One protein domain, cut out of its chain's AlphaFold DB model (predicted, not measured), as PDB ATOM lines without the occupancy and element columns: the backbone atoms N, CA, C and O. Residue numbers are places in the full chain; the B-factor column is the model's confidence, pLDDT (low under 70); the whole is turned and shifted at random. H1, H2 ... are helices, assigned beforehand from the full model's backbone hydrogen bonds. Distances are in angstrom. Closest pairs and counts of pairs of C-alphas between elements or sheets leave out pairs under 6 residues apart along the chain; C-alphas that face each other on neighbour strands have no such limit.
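What this domain is: This is residues 60 to 111 and 129 to 134 of the 155 residues of the protein "DDE superfamily endonuclease" of Nitrosomonas sp. Nm51 (UniProt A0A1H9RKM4). Look for a wide, open U: residues 60 to 68 run beside H1 and turn into it, a stretched link leaves H1's far end, and H2 stands at the other end of that link, well away from H1. Residues 93 to 111 stick out, with H2 among them. The printed part has 58 residues with two named helices, H1 then H2, and no named strand; it is all helix, with under half of the residues in named elements. It is extended, with a radius of gyration of the C-alphas of 18.2 A and spans of 46 by 26 by 20 A.

Where its parts are: Find C-alpha 69 at (25.475, -20.813, 48.543); from there H1, residues 69 to 86, runs 25.6 A. H2, residues 96 to 105, runs 14.3 A and ends at C-alpha 105 at (-4.055, -8.622, 22.711).

How they stand to each other: H1 and H2 are apart, joined by a short link of 9 residues. In both helices every O i to N i+4 pair is within hydrogen-bond range.

The domain as a whole: The C-alphas of Ser 67 and Glu 97, the two farthest apart, are 47.1 A apart. Residues 112 to 128 are cut out; C-alphas 111 and 129 are 31.6 A apart across the cut. Look at the B-factor column for pLDDT under 70 at residues 88 to 111 and 129 to 134.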
ATOM      1  N   GLN A  60      23.375  -9.830  35.222       89.62
ATOM      2  CA  GLN A  60      24.525  -9.070  35.719       89.62
ATOM      3  C   GLN A  60      25.315  -9.818  36.794       89.62
ATOM      4  O   GLN A  60      26.532  -9.682  36.860       89.62
ATOM      5  N   CYS A  61      24.638 -10.602  37.634       90.81
ATOM      6  CA  CYS A  61      25.246 -11.259  38.788       90.81
ATOM      7  C   CYS A  61      25.312 -12.779  38.612       90.81
ATOM      8  O   CYS A  61      26.363 -13.379  38.825       90.81
ATOM      9  N   LEU A  62      24.210 -13.405  38.183       92.62
ATOM     10  CA  LEU A  62      24.052 -14.870  38.190       92.62
ATOM     11  C   LEU A  62      24.268 -15.540  36.818       92.62
ATOM     12  O   LEU A  62      23.969 -16.715  36.646       92.62
ATOM     13  N   ASN A  63      24.835 -14.816  35.849       92.62
ATOM     14  CA  ASN A  63      25.221 -15.305  34.512       92.62
ATOM     15  C   ASN A  63      26.386 -16.325  34.555       92.62
ATOM     16  O   ASN A  63      26.820 -16.870  33.549       92.62
ATOM     17  N   ARG A  64      26.929 -16.612  35.736       91.06
ATOM     18  CA  ARG A  64      28.044 -17.543  35.909       91.06
ATOM     19  C   ARG A  64      27.705 -18.619  36.923       91.06
ATOM     20  O   ARG A  64      26.867 -18.424  37.802       91.06
ATOM     21  N   ARG A  65      28.408 -19.744  36.827       91.81
ATOM     22  CA  ARG A  65      28.334 -20.799  37.835       91.81
ATOM     23  C   ARG A  65      28.998 -20.318  39.124       91.81
ATOM     24  O   ARG A  65      30.126 -19.836  39.091       91.81
ATOM     25  N   LEU A  66      28.301 -20.486  40.241       92.12
ATOM     26  CA  LEU A  66      28.804 -20.230  41.587       92.12
ATOM     27  C   LEU A  66      28.879 -21.573  42.323       92.12
ATOM     28  O   LEU A  66      28.001 -22.420  42.158       92.12
ATOM     29  N   SER A  67      29.974 -21.801  43.045       88.62
ATOM     30  CA  SER A  67      30.328 -23.100  43.639       88.62
ATOM     31  C   SER A  67      29.488 -23.472  44.854       88.62
ATOM     32  O   SER A  67      29.301 -24.653  45.131       88.62
ATOM     33  N   ASP A  68      29.001 -22.473  45.580       92.44
ATOM     34  CA  ASP A  68      28.399 -22.637  46.894       92.44
ATOM     35  C   ASP A  68      27.422 -21.494  47.203       92.44
ATOM     36  O   ASP A  68      27.465 -20.413  46.608       92.44
ATOM     37  N   MET A  69      26.528 -21.752  48.154       91.88
ATOM     38  CA  MET A  69      25.475 -20.813  48.543       91.88
ATOM     39  C   MET A  69      26.003 -19.563  49.255       91.88
ATOM     40  O   MET A  69      25.365 -18.514  49.185       91.88
ATOM     41  N   GLU A  70      27.147 -19.642  49.932       93.56
ATOM     42  CA  GLU A  70      27.713 -18.489  50.634       93.56
ATOM     43  C   GLU A  70      28.222 -17.446  49.633       93.56
ATOM     44  O   GLU A  70      27.927 -16.254  49.752       93.56
ATOM     45  N   THR A  71      28.904 -17.910  48.587       90.88
ATOM     46  CA  THR A  71      29.333 -17.094  47.453       90.88
ATOM     47  C   THR A  71      28.130 -16.470  46.747       90.88
ATOM     48  O   THR A  71      28.152 -15.278  46.449       90.88
ATOM     49  N   VAL A  72      27.043 -17.226  46.545       93.00
ATOM     50  CA  VAL A  72      25.792 -16.688  45.978       93.00
ATOM     51  C   VAL A  72      25.253 -15.528  46.814       93.00
ATOM     52  O   VAL A  72      24.966 -14.468  46.259       93.00
ATOM     53  N   HIS A  73      25.145 -15.686  48.135       92.38
ATOM     54  CA  HIS A  73      24.647 -14.615  49.005       92.38
ATOM     55  C   HIS A  73      25.532 -13.370  48.951       92.38
ATOM     56  O   HIS A  73      25.026 -12.265  48.771       92.38
ATOM     57  N   ARG A  74      26.853 -13.550  49.032       92.31
ATOM     58  CA  ARG A  74      27.816 -12.443  49.007       92.31
ATOM     59  C   ARG A  74      27.724 -11.623  47.720       92.31
ATOM     60  O   ARG A  74      27.752 -10.395  47.761       92.31
ATOM     61  N   GLU A  75      27.598 -12.305  46.588       92.94
ATOM     62  CA  GLU A  75      27.465 -11.684  45.269       92.94
ATOM     63  C   GLU A  75      26.131 -10.944  45.124       92.94
ATOM     64  O   GLU A  75      26.107  -9.791  44.685       92.94
ATOM     65  N   ILE A  76      25.025 -11.558  45.562       93.38
ATOM     66  CA  ILE A  76      23.702 -10.921  45.561       93.38
ATOM     67  C   ILE A  76      23.700  -9.674  46.450       93.38
ATOM     68  O   ILE A  76      23.174  -8.640  46.035       93.38
ATOM     69  N   ASP A  77      24.300  -9.731  47.639       91.56
ATOM     70  CA  ASP A  77      24.370  -8.598  48.565       91.56
ATOM     71  C   ASP A  77      25.202  -7.450  47.983       91.56
ATOM     72  O   ASP A  77      24.776  -6.288  48.000       91.56
ATOM     73  N   ALA A  78      26.363  -7.762  47.400       92.88
ATOM     74  CA  ALA A  78      27.220  -6.777  46.746       92.88
ATOM     75  C   ALA A  78      26.528  -6.125  45.534       92.88
ATOM     76  O   ALA A  78      26.567  -4.895  45.369       92.88
ATOM     77  N   TRP A  79      25.851  -6.930  44.709       93.38
ATOM     78  CA  TRP A  79      25.068  -6.448  43.573       93.38
ATOM     79  C   TRP A  79      23.907  -5.563  44.036       93.38
ATOM     80  O   TRP A  79      23.759  -4.441  43.552       93.38
ATOM     81  N   THR A  80      23.150  -6.007  45.042       89.31
ATOM     82  CA  THR A  80      22.015  -5.276  45.627       89.31
ATOM     83  C   THR A  80      22.451  -3.924  46.179       89.31
ATOM     84  O   THR A  80      21.843  -2.896  45.878       89.31
ATOM     85  N   ALA A  81      23.551  -3.885  46.933       87.69
ATOM     86  CA  ALA A  81      24.093  -2.642  47.466       87.69
ATOM     87  C   ALA A  81      24.494  -1.669  46.344       87.69
ATOM     88  O   ALA A  81      24.235  -0.470  46.432       87.69
ATOM     89  N   THR A  82      25.088  -2.180  45.264       88.25
ATOM     90  CA  THR A  82      25.468  -1.374  44.096       88.25
ATOM     91  C   THR A  82      24.246  -0.837  43.355       88.25
ATOM     92  O   THR A  82      24.193   0.354  43.045       88.25
ATOM     93  N   ARG A  83      23.234  -1.681  43.137       85.44
ATOM     94  CA  ARG A  83      21.967  -1.327  42.486       85.44
ATOM     95  C   ARG A  83      21.190  -0.269  43.275       85.44
ATOM     96  O   ARG A  83      20.704   0.701  42.700       85.44
ATOM     97  N   ASN A  84      21.153  -0.398  44.600       83.75
ATOM     98  CA  ASN A  84      20.522   0.581  45.484       83.75
ATOM     99  C   ASN A  84      21.240   1.929  45.479       83.75
ATOM    100  O   ASN A  84      20.585   2.972  45.480       83.75
ATOM    101  N   ARG A  85      22.579   1.923  45.454       84.50
ATOM    102  CA  ARG A  85      23.374   3.155  45.365       84.50
ATOM    103  C   ARG A  85      23.190   3.867  44.031       84.50
ATOM    104  O   ARG A  85      23.139   5.091  44.018       84.50
ATOM    105  N   SER A  86      23.081   3.127  42.926       81.69
ATOM    106  CA  SER A  86      22.878   3.735  41.608       81.69
ATOM    107  C   SER A  86      21.481   4.330  41.433       81.69
ATOM    108  O   SER A  86      21.284   5.109  40.503       81.69
ATOM    109  N   ALA A  87      20.524   3.976  42.305       75.44
ATOM    110  CA  ALA A  87      19.154   4.490  42.320       75.44
ATOM    111  C   ALA A  87      18.515   4.516  40.920       75.44
ATOM    112  O   ALA A  87      17.814   5.463  40.559       75.44
ATOM    113  N   THR A  88      18.799   3.489  40.111       69.00
ATOM    114  CA  THR A  88      18.380   3.462  38.709       69.00
ATOM    115  C   THR A  88      16.861   3.468  38.630       69.00
ATOM    116  O   THR A  88      16.194   2.578  39.151       69.00
ATOM    117  N   THR A  89      16.314   4.468  37.955       64.94
ATOM    118  CA  THR A  89      14.877   4.577  37.723       64.94
ATOM    119  C   THR A  89      14.494   3.815  36.466       64.94
ATOM    120  O   THR A  89      15.168   3.930  35.442       64.94
ATOM    121  N   ILE A  90      13.386   3.080  36.518       65.12
ATOM    122  CA  ILE A  90      12.798   2.492  35.316       65.12
ATOM    123  C   ILE A  90      12.021   3.595  34.593       65.12
ATOM    124  O   ILE A  90      11.044   4.131  35.121       65.12
ATOM    125  N   GLU A  91      12.474   3.959  33.393       63.34
ATOM    126  CA  GLU A  91      11.769   4.906  32.529       63.34
ATOM    127  C   GLU A  91      10.704   4.156  31.718       63.34
ATOM    128  O   GLU A  91      10.990   3.482  30.725       63.34
ATOM    129  N   TRP A  92       9.449   4.256  32.151       65.25
ATOM    130  CA  TRP A  92       8.329   3.646  31.442       65.25
ATOM    131  C   TRP A  92       7.937   4.493  30.227       65.25
ATOM    132  O   TRP A  92       7.296   5.531  30.362       65.25
ATOM    133  N   ARG A  93       8.270   4.025  29.019       55.34
ATOM    134  CA  ARG A  93       7.891   4.672  27.745       55.34
ATOM    135  C   ARG A  93       6.608   4.104  27.137       55.34
ATOM    136  O   ARG A  93       6.544   3.856  25.935       55.34
ATOM    137  N   PHE A  94       5.590   3.847  27.954       58.38
ATOM    138  CA  PHE A  94       4.297   3.398  27.440       58.38
ATOM    139  C   PHE A  94       3.312   4.555  27.355       58.38
ATOM    140  O   PHE A  94       2.925   5.135  28.365       58.38
ATOM    141  N   ILE A  95       2.867   4.852  26.134       59.38
ATOM    142  CA  ILE A  95       1.675   5.668  25.924       59.38
ATOM    143  C   ILE A  95       0.437   4.822  26.242       59.38
ATOM    144  O   ILE A  95       0.395   3.626  25.935       59.38
ATOM    145  N   THR A  96      -0.578   5.436  26.853       58.62
ATOM    146  CA  THR A  96      -1.815   4.765  27.295       58.62
ATOM    147  C   THR A  96      -2.460   3.944  26.176       58.62
ATOM    148  O   THR A  96      -2.956   2.844  26.416       58.62
ATOM    149  N   GLU A  97      -2.383   4.430  24.937       60.09
ATOM    150  CA  GLU A  97      -2.925   3.748  23.762       60.09
ATOM    151  C   GLU A  97      -2.177   2.444  23.431       60.09
ATOM    152  O   GLU A  97      -2.786   1.401  23.202       60.09
ATOM    153  N   GLY A  98      -0.845   2.452  23.530       59.56
ATOM    154  CA  GLY A  98      -0.018   1.259  23.337       59.56
ATOM    155  C   GLY A  98      -0.232   0.213  24.434       59.56
ATOM    156  O   GLY A  98      -0.220  -0.989  24.161       59.56
ATOM    157  N   ALA A  99      -0.499   0.656  25.668       61.03
ATOM    158  CA  ALA A  99      -0.860  -0.239  26.764       61.03
ATOM    159  C   ALA A  99      -2.215  -0.911  26.504       61.03
ATOM    160  O   ALA A  99      -2.339  -2.117  26.701       61.03
ATOM    161  N   ARG A 100      -3.209  -0.170  25.993       57.81
ATOM    162  CA  ARG A 100      -4.536  -0.711  25.649       57.81
ATOM    163  C   ARG A 100      -4.474  -1.769  24.555       57.81
ATOM    164  O   ARG A 100      -5.143  -2.788  24.691       57.81
ATOM    165  N   ILE A 101      -3.667  -1.571  23.514       60.72
ATOM    166  CA  ILE A 101      -3.497  -2.552  22.428       60.72
ATOM    167  C   ILE A 101      -2.802  -3.815  22.951       60.72
ATOM    168  O   ILE A 101      -3.304  -4.921  22.760       60.72
ATOM    169  N   LYS A 102      -1.688  -3.663  23.678       57.56
ATOM    170  CA  LYS A 102      -0.913  -4.795  24.212       57.56
ATOM    171  C   LYS A 102      -1.688  -5.582  25.275       57.56
ATOM    172  O   LYS A 102      -1.606  -6.804  25.302       57.56
ATOM    173  N   LEU A 103      -2.468  -4.900  26.118       57.44
ATOM    174  CA  LEU A 103      -3.332  -5.538  27.115       57.44
ATOM    175  C   LEU A 103      -4.577  -6.172  26.484       57.44
ATOM    176  O   LEU A 103      -4.914  -7.272  26.899       57.44
ATOM    177  N   LYS A 104      -5.198  -5.558  25.457       54.34
ATOM    178  CA  LYS A 104      -6.285  -6.190  24.680       54.34
ATOM    179  C   LYS A 104      -5.824  -7.473  23.989       54.34
ATOM    180  O   LYS A 104      -6.544  -8.465  24.007       54.34
ATOM    181  N   LEU A 105      -4.629  -7.459  23.397       48.12
ATOM    182  CA  LEU A 105      -4.055  -8.622  22.711       48.12
ATOM    183  C   LEU A 105      -3.689  -9.753  23.684       48.12
ATOM    184  O   LEU A 105      -3.838 -10.918  23.334       48.12
ATOM    185  N   ASN A 106      -3.283  -9.424  24.917       46.22
ATOM    186  CA  ASN A 106      -3.046 -10.409  25.981       46.22
ATOM    187  C   ASN A 106      -4.305 -10.774  26.789       46.22
ATOM    188  O   ASN A 106      -4.227 -11.601  27.698       46.22
ATOM    189  N   SER A 107      -5.460 -10.171  26.489       44.31
ATOM    190  CA  SER A 107      -6.734 -10.439  27.158       44.31
ATOM    191  C   SER A 107      -7.696 -11.178  26.228       44.31
ATOM    192  O   SER A 107      -8.748 -10.659  25.862       44.31
ATOM    193  N   PHE A 108      -7.388 -12.435  25.912       33.53
ATOM    194  CA  PHE A 108      -8.440 -13.421  25.644       33.53
ATOM    195  C   PHE A 108      -8.822 -14.115  26.961       33.53
ATOM    196  O   PHE A 108      -8.740 -15.325  27.106       33.53
ATOM    197  N   ILE A 109      -9.189 -13.320  27.970       38.34
ATOM    198  CA  ILE A 109      -9.815 -13.808  29.200       38.34
ATOM    199  C   ILE A 109     -11.029 -12.919  29.450       38.34
ATOM    200  O   ILE A 109     -10.911 -11.786  29.916       38.34
ATOM    201  N   ARG A 110     -12.217 -13.447  29.132       34.91
ATOM    202  CA  ARG A 110     -13.447 -13.030  29.807       34.91
ATOM    203  C   ARG A 110     -13.259 -13.379  31.278       34.91
ATOM    204  O   ARG A 110     -13.213 -14.557  31.598       34.91
ATOM    205  N   GLN A 111     -13.057 -12.383  32.126       35.81
ATOM    206  CA  GLN A 111     -13.846 -12.153  33.337       35.81
ATOM    207  C   GLN A 111     -13.222 -10.969  34.085       35.81
ATOM    208  O   GLN A 111     -12.010 -10.926  34.279       35.81
ATOM    209  N   CYS A 129       9.103   8.784  37.635       30.27
ATOM    210  CA  CYS A 129      10.214   7.866  37.812       30.27
ATOM    211  C   CYS A 129      10.067   7.241  39.204       30.27
ATOM    212  O   CYS A 129      10.333   7.895  40.214       30.27
ATOM    213  N   ALA A 130       9.595   5.997  39.280       40.03
ATOM    214  CA  ALA A 130       9.607   5.261  40.537       40.03
ATOM    215  C   ALA A 130      11.049   4.828  40.840       40.03
ATOM    216  O   ALA A 130      11.693   4.159  40.027       40.03
ATOM    217  N   LYS A 131      11.567   5.237  42.001       38.00
ATOM    218  CA  LYS A 131      12.831   4.726  42.538       38.00
ATOM    219  C   LYS A 131      12.575   3.318  43.067       38.00
ATOM    220  O   LYS A 131      11.730   3.144  43.943       38.00
ATOM    221  N   VAL A 132      13.289   2.332  42.535       46.03
ATOM    222  CA  VAL A 132      13.226   0.954  43.025       46.03
ATOM    223  C   VAL A 132      14.348   0.768  44.039       46.03
ATOM    224  O   VAL A 132      15.523   0.914  43.708       46.03
ATOM    225  N   GLU A 133      13.984   0.494  45.288       47.50
ATOM    226  CA  GLU A 133      14.925   0.052  46.317       47.50
ATOM    227  C   GLU A 133      14.850  -1.474  46.386       47.50
ATOM    228  O   GLU A 133      13.803  -2.053  46.682       47.50
ATOM    229  N   VAL A 134      15.953  -2.136  46.049       47.06
ATOM    230  CA  VAL A 134      16.093  -3.587  46.114       47.06
ATOM    231  C   VAL A 134      16.492  -3.937  47.540       47.06
ATOM    232  O   VAL A 134      17.639  -3.779  47.945       47.06
TER     233      VAL A 134